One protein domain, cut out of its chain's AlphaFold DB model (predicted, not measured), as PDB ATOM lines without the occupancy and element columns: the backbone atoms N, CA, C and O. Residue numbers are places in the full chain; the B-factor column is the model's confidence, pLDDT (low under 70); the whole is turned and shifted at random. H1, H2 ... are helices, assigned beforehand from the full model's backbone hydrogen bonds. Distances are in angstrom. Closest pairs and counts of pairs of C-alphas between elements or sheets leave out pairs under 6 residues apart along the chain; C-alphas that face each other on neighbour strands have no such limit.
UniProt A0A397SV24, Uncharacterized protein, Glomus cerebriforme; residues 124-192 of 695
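Overview. This is residues 124 to 192 of the 695 residues of an uncharacterized protein of Glomus cerebriforme (UniProt A0A397SV24). This is a small, rounded body with little regular structure: two short helices, H1 and H2, meet near their first residues as an L, and the long looped stretch of residues 142 to 173 runs out from the end of H1 and folds back to the start of H2. After H2 the end of the printed part folds back, residues 184 to 185 pairing antiparallel with 190 to 191. The printed part has 69 residues, with 20 in named elements, H1 then H2, no named strand, class all helix. It is compact, with a radius of gyration of the C-alphas of 11.1 A and spans of 27 by 23 by 19 A.

Along the chain. Find C-alpha 132 at (-20.689, 16.598, 24.446); from there H1, residues 132 to 141, runs 14.4 A. H2, residues 174 to 183, runs 13.3 A to C-alpha 183 at (-39.279, 14.935, 20.895).

Arrangement. Look at Asp 134 and Trp 175: H1 and H2 touch there, their closest C-alphas 5.1 A apart. Their lines are about perpendicular, at 77 degrees. In both helices every O i to N i+4 pair is within hydrogen-bond range.

Size, cuts and confidence. The farthest C-alphas, of Pro 132 and Asp 153, are 29.5 A apart. The printed part has no cut, the link from H1 to H2 is long, and no printed residue is under 70 in pLDDT.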
ATOM      1  N   THR A 124     -28.560  10.168  17.099       91.62
ATOM      2  CA  THR A 124     -27.911  11.435  16.738       91.62
ATOM      3  C   THR A 124     -28.382  12.025  15.407       91.62
ATOM      4  O   THR A 124     -28.121  13.197  15.144       91.62
ATOM      5  N   GLU A 125     -29.108  11.261  14.584       89.44
ATOM      6  CA  GLU A 125     -29.872  11.812  13.459       89.44
ATOM      7  C   GLU A 125     -31.299  12.174  13.880       89.44
ATOM      8  O   GLU A 125     -31.801  13.223  13.476       89.44
ATOM      9  N   TYR A 126     -31.925  11.347  14.726       89.50
ATOM     10  CA  TYR A 126     -33.250  11.624  15.279       89.50
ATOM     11  C   TYR A 126     -33.269  12.915  16.120       89.50
ATOM     12  O   TYR A 126     -34.192  13.719  16.005       89.50
ATOM     13  N   TYR A 127     -32.219  13.147  16.915       91.56
ATOM     14  CA  TYR A 127     -32.003  14.387  17.658       91.56
ATOM     15  C   TYR A 127     -30.534  14.855  17.521       91.56
ATOM     16  O   TYR A 127     -29.644  14.304  18.176       91.56
ATOM     17  N   PRO A 128     -30.238  15.869  16.682       86.88
ATOM     18  CA  PRO A 128     -28.866  16.321  16.417       86.88
ATOM     19  C   PRO A 128     -28.283  17.269  17.485       86.88
ATOM     20  O   PRO A 128     -27.084  17.560  17.465       86.88
ATOM     21  N   ASP A 129     -29.102  17.737  18.432       89.12
ATOM     22  CA  ASP A 129     -28.781  18.812  19.387       89.12
ATOM     23  C   ASP A 129     -28.211  18.300  20.733       89.12
ATOM     24  O   ASP A 129     -28.288  18.954  21.783       89.12
ATOM     25  N   PHE A 130     -27.611  17.107  20.735       91.56
ATOM     26  CA  PHE A 130     -26.918  16.568  21.906       91.56
ATOM     27  C   PHE A 130     -25.615  17.325  22.205       91.56
ATOM     28  O   PHE A 130     -24.766  17.537  21.338       91.56
ATOM     29  N   ALA A 131     -25.419  17.684  23.473       91.81
ATOM     30  CA  ALA A 131     -24.169  18.258  23.958       91.81
ATOM     31  C   ALA A 131     -23.061  17.182  24.088       91.81
ATOM     32  O   ALA A 131     -23.354  15.989  24.190       91.81
ATOM     33  N   PRO A 132     -21.771  17.559  24.192       90.94
ATOM     34  CA  PRO A 132     -20.689  16.598  24.446       90.94
ATOM     35  C   PRO A 132     -20.877  15.765  25.727       90.94
ATOM     36  O   PRO A 132     -20.455  14.611  25.791       90.94
ATOM     37  N   THR A 133     -21.537  16.334  26.741       92.25
ATOM     38  CA  THR A 133     -21.937  15.657  27.986       92.25
ATOM     39  C   THR A 133     -23.061  14.644  27.767       92.25
ATOM     40  O   THR A 133     -22.981  13.533  28.293       92.25
ATOM     41  N   ASP A 134     -24.057  14.991  26.947       93.56
ATOM     42  CA  ASP A 134     -25.135  14.093  26.519       93.56
ATOM     43  C   ASP A 134     -24.538  12.871  25.792       93.56
ATOM     44  O   ASP A 134     -24.760  11.734  26.212       93.56
ATOM     45  N   LEU A 135     -23.670  13.096  24.792       93.25
ATOM     46  CA  LEU A 135     -22.971  12.023  24.070       93.25
ATOM     47  C   LEU A 135     -22.072  11.173  24.981       93.25
ATOM     48  O   LEU A 135     -22.018   9.955  24.820       93.25
ATOM     49  N   LYS A 136     -21.382  11.770  25.965       92.19
ATOM     50  CA  LYS A 136     -20.594  11.008  26.952       92.19
ATOM     51  C   LYS A 136     -21.478  10.045  27.757       92.19
ATOM     52  O   LYS A 136     -21.040   8.934  28.037       92.19
ATOM     53  N   SER A 137     -22.711  10.434  28.093       93.69
ATOM     54  CA  SER A 137     -23.655   9.562  28.802       93.69
ATOM     55  C   SER A 137     -24.331   8.521  27.899       93.69
ATOM     56  O   SER A 137     -24.586   7.414  28.369       93.69
ATOM     57  N   LEU A 138     -24.596   8.839  26.629       94.25
ATOM     58  CA  LEU A 138     -25.078   7.869  25.636       94.25
ATOM     59  C   LEU A 138     -24.038   6.759  25.398       94.25
ATOM     60  O   LEU A 138     -24.374   5.575  25.445       94.25
ATOM     61  N   ARG A 139     -22.755   7.136  25.275       93.56
ATOM     62  CA  ARG A 139     -21.607   6.216  25.170       93.56
ATOM     63  C   ARG A 139     -21.507   5.253  26.353       93.56
ATOM     64  O   ARG A 139     -21.439   4.046  26.139       93.56
ATOM     65  N   THR A 140     -21.537   5.746  27.597       91.88
ATOM     66  CA  THR A 140     -21.422   4.870  28.784       91.88
ATOM     67  C   THR A 140     -22.626   3.948  28.983       91.88
ATOM     68  O   THR A 140     -22.474   2.881  29.569       91.88
ATOM     69  N   LYS A 141     -23.804   4.318  28.465       91.56
ATOM     70  CA  LYS A 141     -25.020   3.486  28.495       91.56
ATOM     71  C   LYS A 141     -25.183   2.581  27.261       91.56
ATOM     72  O   LYS A 141     -26.080   1.742  27.261       91.56
ATOM     73  N   ARG A 142     -24.300   2.721  26.258       92.19
ATOM     74  CA  ARG A 142     -24.332   2.089  24.921       92.19
ATOM     75  C   ARG A 142     -25.652   2.287  24.159       92.19
ATOM     76  O   ARG A 142     -26.124   1.381  23.479       92.19
ATOM     77  N   VAL A 143     -26.221   3.488  24.245       93.44
ATOM     78  CA  VAL A 143     -27.397   3.893  23.459       93.44
ATOM     79  C   VAL A 143     -26.923   4.664  22.227       93.44
ATOM     80  O   VAL A 143     -26.348   5.742  22.371       93.44
ATOM     81  N   ILE A 144     -27.129   4.109  21.031       93.75
ATOM     82  CA  ILE A 144     -26.718   4.698  19.740       93.75
ATOM     83  C   ILE A 144     -27.866   4.766  18.717       93.75
ATOM     84  O   ILE A 144     -27.826   5.595  17.808       93.75
ATOM     85  N   PHE A 145     -28.919   3.965  18.897       93.25
ATOM     86  CA  PHE A 145     -30.131   4.004  18.079       93.25
ATOM     87  C   PHE A 145     -31.312   4.614  18.837       93.25
ATOM     88  O   PHE A 145     -31.443   4.426  20.047       93.25
ATOM     89  N   ALA A 146     -32.200   5.307  18.121       91.75
ATOM     90  CA  ALA A 146     -33.489   5.734  18.663       91.75
ATOM     91  C   ALA A 146     -34.384   4.521  18.979       91.75
ATOM     92  O   ALA A 146     -35.126   4.557  19.955       91.75
ATOM     93  N   ASP A 147     -34.228   3.418  18.234       88.88
ATOM     94  CA  ASP A 147     -34.899   2.138  18.483       88.88
ATOM     95  C   ASP A 147     -34.773   1.689  19.956       88.88
ATOM     96  O   ASP A 147     -35.775   1.348  20.577       88.88
ATOM     97  N   GLN A 148     -33.578   1.813  20.558       90.56
ATOM     98  CA  GLN A 148     -33.277   1.420  21.951       90.56
ATOM     99  C   GLN A 148     -34.039   2.214  23.028       90.56
ATOM    100  O   GLN A 148     -34.025   1.840  24.202       90.56
ATOM    101  N   VAL A 149     -34.646   3.349  22.668       91.12
ATOM    102  CA  VAL A 149     -35.385   4.230  23.590       91.12
ATOM    103  C   VAL A 149     -36.855   4.395  23.200       91.12
ATOM    104  O   VAL A 149     -37.589   5.121  23.869       91.12
ATOM    105  N   THR A 150     -37.310   3.700  22.155       89.50
ATOM    106  CA  THR A 150     -38.689   3.751  21.646       89.50
ATOM    107  C   THR A 150     -39.380   2.402  21.729       89.50
ATOM    108  O   THR A 150     -38.757   1.355  21.590       89.50
ATOM    109  N   LYS A 151     -40.696   2.411  21.939       85.88
ATOM    110  CA  LYS A 151     -41.500   1.188  21.962       85.88
ATOM    111  C   LYS A 151     -41.542   0.556  20.567       85.88
ATOM    112  O   LYS A 151     -41.415   1.246  19.560       85.88
ATOM    113  N   LYS A 152     -41.808  -0.755  20.512       78.69
ATOM    114  CA  LYS A 152     -41.792  -1.624  19.307       78.69
ATOM    115  C   LYS A 152     -42.676  -1.195  18.123       78.69
ATOM    116  O   LYS A 152     -42.672  -1.865  17.098       78.69
ATOM    117  N   ASP A 153     -43.464  -0.133  18.264       77.12
ATOM    118  CA  ASP A 153     -44.270   0.469  17.200       77.12
ATOM    119  C   ASP A 153     -43.705   1.800  16.667       77.12
ATOM    120  O   ASP A 153     -44.329   2.416  15.806       77.12
ATOM    121  N   GLY A 154     -42.550   2.251  17.173       84.62
ATOM    122  CA  GLY A 154     -41.861   3.475  16.760       84.62
ATOM    123  C   GLY A 154     -42.566   4.780  17.143       84.62
ATOM    124  O   GLY A 154     -42.131   5.837  16.700       84.62
ATOM    125  N   ILE A 155     -43.658   4.743  17.919       84.50
ATOM    126  CA  ILE A 155     -44.554   5.903  18.129       84.50
ATOM    127  C   ILE A 155     -44.394   6.549  19.514       84.50
ATOM    128  O   ILE A 155     -44.746   7.717  19.689       84.50
ATOM    129  N   PHE A 156     -43.857   5.825  20.496       86.81
ATOM    130  CA  PHE A 156     -43.718   6.283  21.883       86.81
ATOM    131  C   PHE A 156     -42.300   6.028  22.400       86.81
ATOM    132  O   PHE A 156     -41.679   5.043  22.004       86.81
ATOM    133  N   LEU A 157     -41.818   6.847  23.335       89.06
ATOM    134  CA  LEU A 157     -40.625   6.513  24.120       89.06
ATOM    135  C   LEU A 157     -40.936   5.398  25.132       89.06
ATOM    136  O   LEU A 157     -42.058   5.275  25.634       89.06
ATOM    137  N   HIS A 158     -39.927   4.598  25.465       87.19
ATOM    138  CA  HIS A 158     -39.913   3.837  26.712       87.19
ATOM    139  C   HIS A 158     -39.723   4.787  27.903       87.19
ATOM    140  O   HIS A 158     -39.089   5.831  27.769       87.19
ATOM    141  N   GLU A 159     -40.250   4.427  29.078       87.19
ATOM    142  CA  GLU A 159     -39.856   5.111  30.316       87.19
ATOM    143  C   GLU A 159     -38.374   4.835  30.592       87.19
ATOM    144  O   GLU A 159     -37.873   3.775  30.229       87.19
ATOM    145  N   TYR A 160     -37.659   5.760  31.242       88.56
ATOM    146  CA  TYR A 160     -36.196   5.674  31.371       88.56
ATOM    147  C   TYR A 160     -35.682   4.348  31.960       88.56
ATOM    148  O   TYR A 160     -34.586   3.932  31.609       88.56
ATOM    149  N   HIS A 161     -36.445   3.667  32.819       86.50
ATOM    150  CA  HIS A 161     -36.057   2.366  33.385       86.50
ATOM    151  C   HIS A 161     -36.341   1.163  32.465       86.50
ATOM    152  O   HIS A 161     -35.788   0.094  32.703       86.50
ATOM    153  N   ASP A 162     -37.141   1.344  31.411       84.00
ATOM    154  CA  ASP A 162     -37.519   0.313  30.435       84.00
ATOM    155  C   ASP A 162     -36.701   0.394  29.121       84.00
ATOM    156  O   ASP A 162     -36.988  -0.356  28.191       84.00
ATOM    157  N   ILE A 163     -35.733   1.316  28.992       87.94
ATOM    158  CA  ILE A 163     -34.900   1.464  27.776       87.94
ATOM    159  C   ILE A 163     -33.797   0.394  27.691       87.94
ATOM    160  O   ILE A 163     -33.251  -0.018  28.721       87.94
ATOM    161  N   ASP A 164     -33.358   0.068  26.469       83.69
ATOM    162  CA  ASP A 164     -32.253  -0.860  26.176       83.69
ATOM    163  C   ASP A 164     -30.867  -0.212  26.414       83.69
ATOM    164  O   ASP A 164     -30.047  -0.038  25.506       83.69
ATOM    165  N   ALA A 165     -30.612   0.170  27.668       84.75
ATOM    166  CA  ALA A 165     -29.341   0.692  28.169       84.75
ATOM    167  C   ALA A 165     -28.668  -0.308  29.122       84.75
ATOM    168  O   ALA A 165     -29.327  -0.956  29.927       84.75
ATOM    169  N   ILE A 166     -27.333  -0.382  29.098       82.81
ATOM    170  CA  ILE A 166     -26.576  -1.356  29.915       82.81
ATOM    171  C   ILE A 166     -26.570  -1.021  31.419       82.81
ATOM    172  O   ILE A 166     -26.346  -1.899  32.248       82.81
ATOM    173  N   ASN A 167     -26.799   0.239  31.798       76.88
ATOM    174  CA  ASN A 167     -26.858   0.633  33.205       76.88
ATOM    175  C   ASN A 167     -27.810   1.818  33.419       76.88
ATOM    176  O   ASN A 167     -27.577   2.909  32.887       76.88
ATOM    177  N   HIS A 168     -28.838   1.634  34.250       84.44
ATOM    178  CA  HIS A 168     -29.837   2.652  34.598       84.44
ATOM    179  C   HIS A 168     -29.525   3.431  35.885       84.44
ATOM    180  O   HIS A 168     -30.214   4.414  36.151       84.44
ATOM    181  N   GLN A 169     -28.486   3.049  36.640       78.31
ATOM    182  CA  GLN A 169     -28.058   3.700  37.888       78.31
ATOM    183  C   GLN A 169     -27.807   5.210  37.724       78.31
ATOM    184  O   GLN A 169     -27.423   5.696  36.650       78.31
ATOM    185  N   GLY A 170     -27.963   5.929  38.840       81.31
ATOM    186  CA  GLY A 170     -27.834   7.382  38.922       81.31
ATOM    187  C   GLY A 170     -29.118   8.132  38.534       81.31
ATOM    188  O   GLY A 170     -30.150   7.515  38.268       81.31
ATOM    189  N   PRO A 171     -29.080   9.475  38.520       88.31
ATOM    190  CA  PRO A 171     -30.218  10.293  38.110       88.31
ATOM    191  C   PRO A 171     -30.518  10.147  36.610       88.31
ATOM    192  O   PRO A 171     -29.620   9.893  35.804       88.31
ATOM    193  N   ILE A 172     -31.779  10.387  36.227       92.00
ATOM    194  CA  ILE A 172     -32.222  10.374  34.822       92.00
ATOM    195  C   ILE A 172     -31.358  11.356  33.994       92.00
ATOM    196  O   ILE A 172     -31.347  12.554  34.314       92.00
ATOM    197  N   PRO A 173     -30.656  10.891  32.939       93.75
ATOM    198  CA  PRO A 173     -29.747  11.713  32.147       93.75
ATOM    199  C   PRO A 173     -30.418  12.892  31.447       93.75
ATOM    200  O   PRO A 173     -31.570  12.822  31.019       93.75
ATOM    201  N   ASN A 174     -29.638  13.953  31.241       94.44
ATOM    202  CA  ASN A 174     -30.075  15.150  30.526       94.44
ATOM    203  C   ASN A 174     -30.531  14.850  29.086       94.44
ATOM    204  O   ASN A 174     -31.579  15.330  28.668       94.44
ATOM    205  N   TRP A 175     -29.816  13.980  28.367       94.62
ATOM    206  CA  TRP A 175     -30.183  13.567  27.008       94.62
ATOM    207  C   TRP A 175     -31.566  12.903  26.931       94.62
ATOM    208  O   TRP A 175     -32.301  13.144  25.982       94.62
ATOM    209  N   TYR A 176     -31.955  12.115  27.940       95.06
ATOM    210  CA  TYR A 176     -33.279  11.491  27.980       95.06
ATOM    211  C   TYR A 176     -34.355  12.534  28.310       95.06
ATOM    212  O   TYR A 176     -35.422  12.535  27.702       95.06
ATOM    213  N   LYS A 177     -34.063  13.473  29.224       94.19
ATOM    214  CA  LYS A 177     -34.966  14.593  29.535       94.19
ATOM    215  C   LYS A 177     -35.262  15.437  28.291       94.19
ATOM    216  O   LYS A 177     -36.431  15.700  28.045       94.19
ATOM    217  N   LYS A 178     -34.239  15.754  27.483       94.38
ATOM    218  CA  LYS A 178     -34.385  16.420  26.176       94.38
ATOM    219  C   LYS A 178     -35.325  15.664  25.239       94.38
ATOM    220  O   LYS A 178     -36.277  16.249  24.743       94.38
ATOM    221  N   LEU A 179     -35.122  14.356  25.042       93.75
ATOM    222  CA  LEU A 179     -36.019  13.543  24.207       93.75
ATOM    223  C   LEU A 179     -37.470  13.576  24.718       93.75
ATOM    224  O   LEU A 179     -38.398  13.670  23.919       93.75
ATOM    225  N   VAL A 180     -37.677  13.560  26.038       92.19
ATOM    226  CA  VAL A 180     -39.019  13.692  26.621       92.19
ATOM    227  C   VAL A 180     -39.628  15.073  26.353       92.19
ATOM    228  O   VAL A 180     -40.786  15.122  25.951       92.19
ATOM    229  N   SER A 181     -38.889  16.172  26.547       91.62
ATOM    230  CA  SER A 181     -39.419  17.542  26.427       91.62
ATOM    231  C   SER A 181     -39.483  18.099  25.002       91.62
ATOM    232  O   SER A 181     -40.303  18.970  24.735       91.62
ATOM    233  N   GLU A 182     -38.608  17.645  24.105       92.62
ATOM    234  CA  GLU A 182     -38.423  18.214  22.760       92.62
ATOM    235  C   GLU A 182     -38.866  17.252  21.647       92.62
ATOM    236  O   GLU A 182     -39.270  17.704  20.577       92.62
ATOM    237  N   CYS A 183     -38.843  15.932  21.881       90.25
ATOM    238  CA  CYS A 183     -39.279  14.935  20.895       90.25
ATOM    239  C   CYS A 183     -40.632  14.285  21.220       90.25
ATOM    240  O   CYS A 183     -41.193  13.624  20.343       90.25
ATOM    241  N   SER A 184     -41.173  14.453  22.434       88.94
ATOM    242  CA  SER A 184     -42.397  13.777  22.882       88.94
ATOM    243  C   SER A 184     -43.395  14.690  23.602       88.94
ATOM    244  O   SER A 184     -43.069  15.804  23.996       88.94
ATOM    245  N   TYR A 185     -44.625  14.204  23.790       82.69
ATOM    246  CA  TYR A 185     -45.676  14.900  24.530       82.69
ATOM    247  C   TYR A 185     -46.670  13.941  25.208       82.69
ATOM    248  O   TYR A 185     -46.862  12.784  24.812       82.69
ATOM    249  N   GLY A 186     -47.360  14.478  26.219       73.56
ATOM    250  CA  GLY A 186     -48.408  13.795  26.979       73.56
ATOM    251  C   GLY A 186     -47.895  12.715  27.948       73.56
ATOM    252  O   GLY A 186     -46.740  12.294  27.877       73.56
ATOM    253  N   PRO A 187     -48.762  12.206  28.845       70.50
ATOM    254  CA  PRO A 187     -48.383  11.219  29.866       70.50
ATOM    255  C   PRO A 187     -48.002   9.842  29.291       70.50
ATOM    256  O   PRO A 187     -47.475   8.999  30.013       70.50
ATOM    257  N   ASN A 188     -48.264   9.616  28.000       73.62
ATOM    258  CA  ASN A 188     -47.933   8.391  27.272       73.62
ATOM    259  C   ASN A 188     -46.581   8.472  26.526       73.62
ATOM    260  O   ASN A 188     -46.225   7.508  25.854       73.62
ATOM    261  N   LEU A 189     -45.847   9.596  26.625       83.75
ATOM    262  CA  LEU A 189     -44.564   9.850  25.945       83.75
ATOM    263  C   LEU A 189     -44.617   9.610  24.422       83.75
ATOM    264  O   LEU A 189     -43.738   8.964  23.844       83.75
ATOM    265  N   LYS A 190     -45.673  10.092  23.757       84.44
ATOM    266  CA  LYS A 190     -45.837   9.925  22.306       84.44
ATOM    267  C   LYS A 190     -44.913  10.886  21.563       84.44
ATOM    268  O   LYS A 190     -44.869  12.063  21.901       84.44
ATOM    269  N   LEU A 191     -44.226  10.401  20.534       86.62
ATOM    270  CA  LEU A 191     -43.328  11.204  19.709       86.62
ATOM    271  C   LEU A 191     -44.088  12.194  18.810       86.62
ATOM    272  O   LEU A 191     -45.191  11.902  18.329       86.62
ATOM    273  N   TYR A 192     -43.470  13.346  18.529       85.81
ATOM    274  CA  TYR A 192     -43.896  14.244  17.447       85.81
ATOM    275  C   TYR A 192     -43.681  13.585  16.078       85.81
ATOM    276  O   TYR A 192     -44.594  13.550  15.255       85.81
TER     277      TYR A 192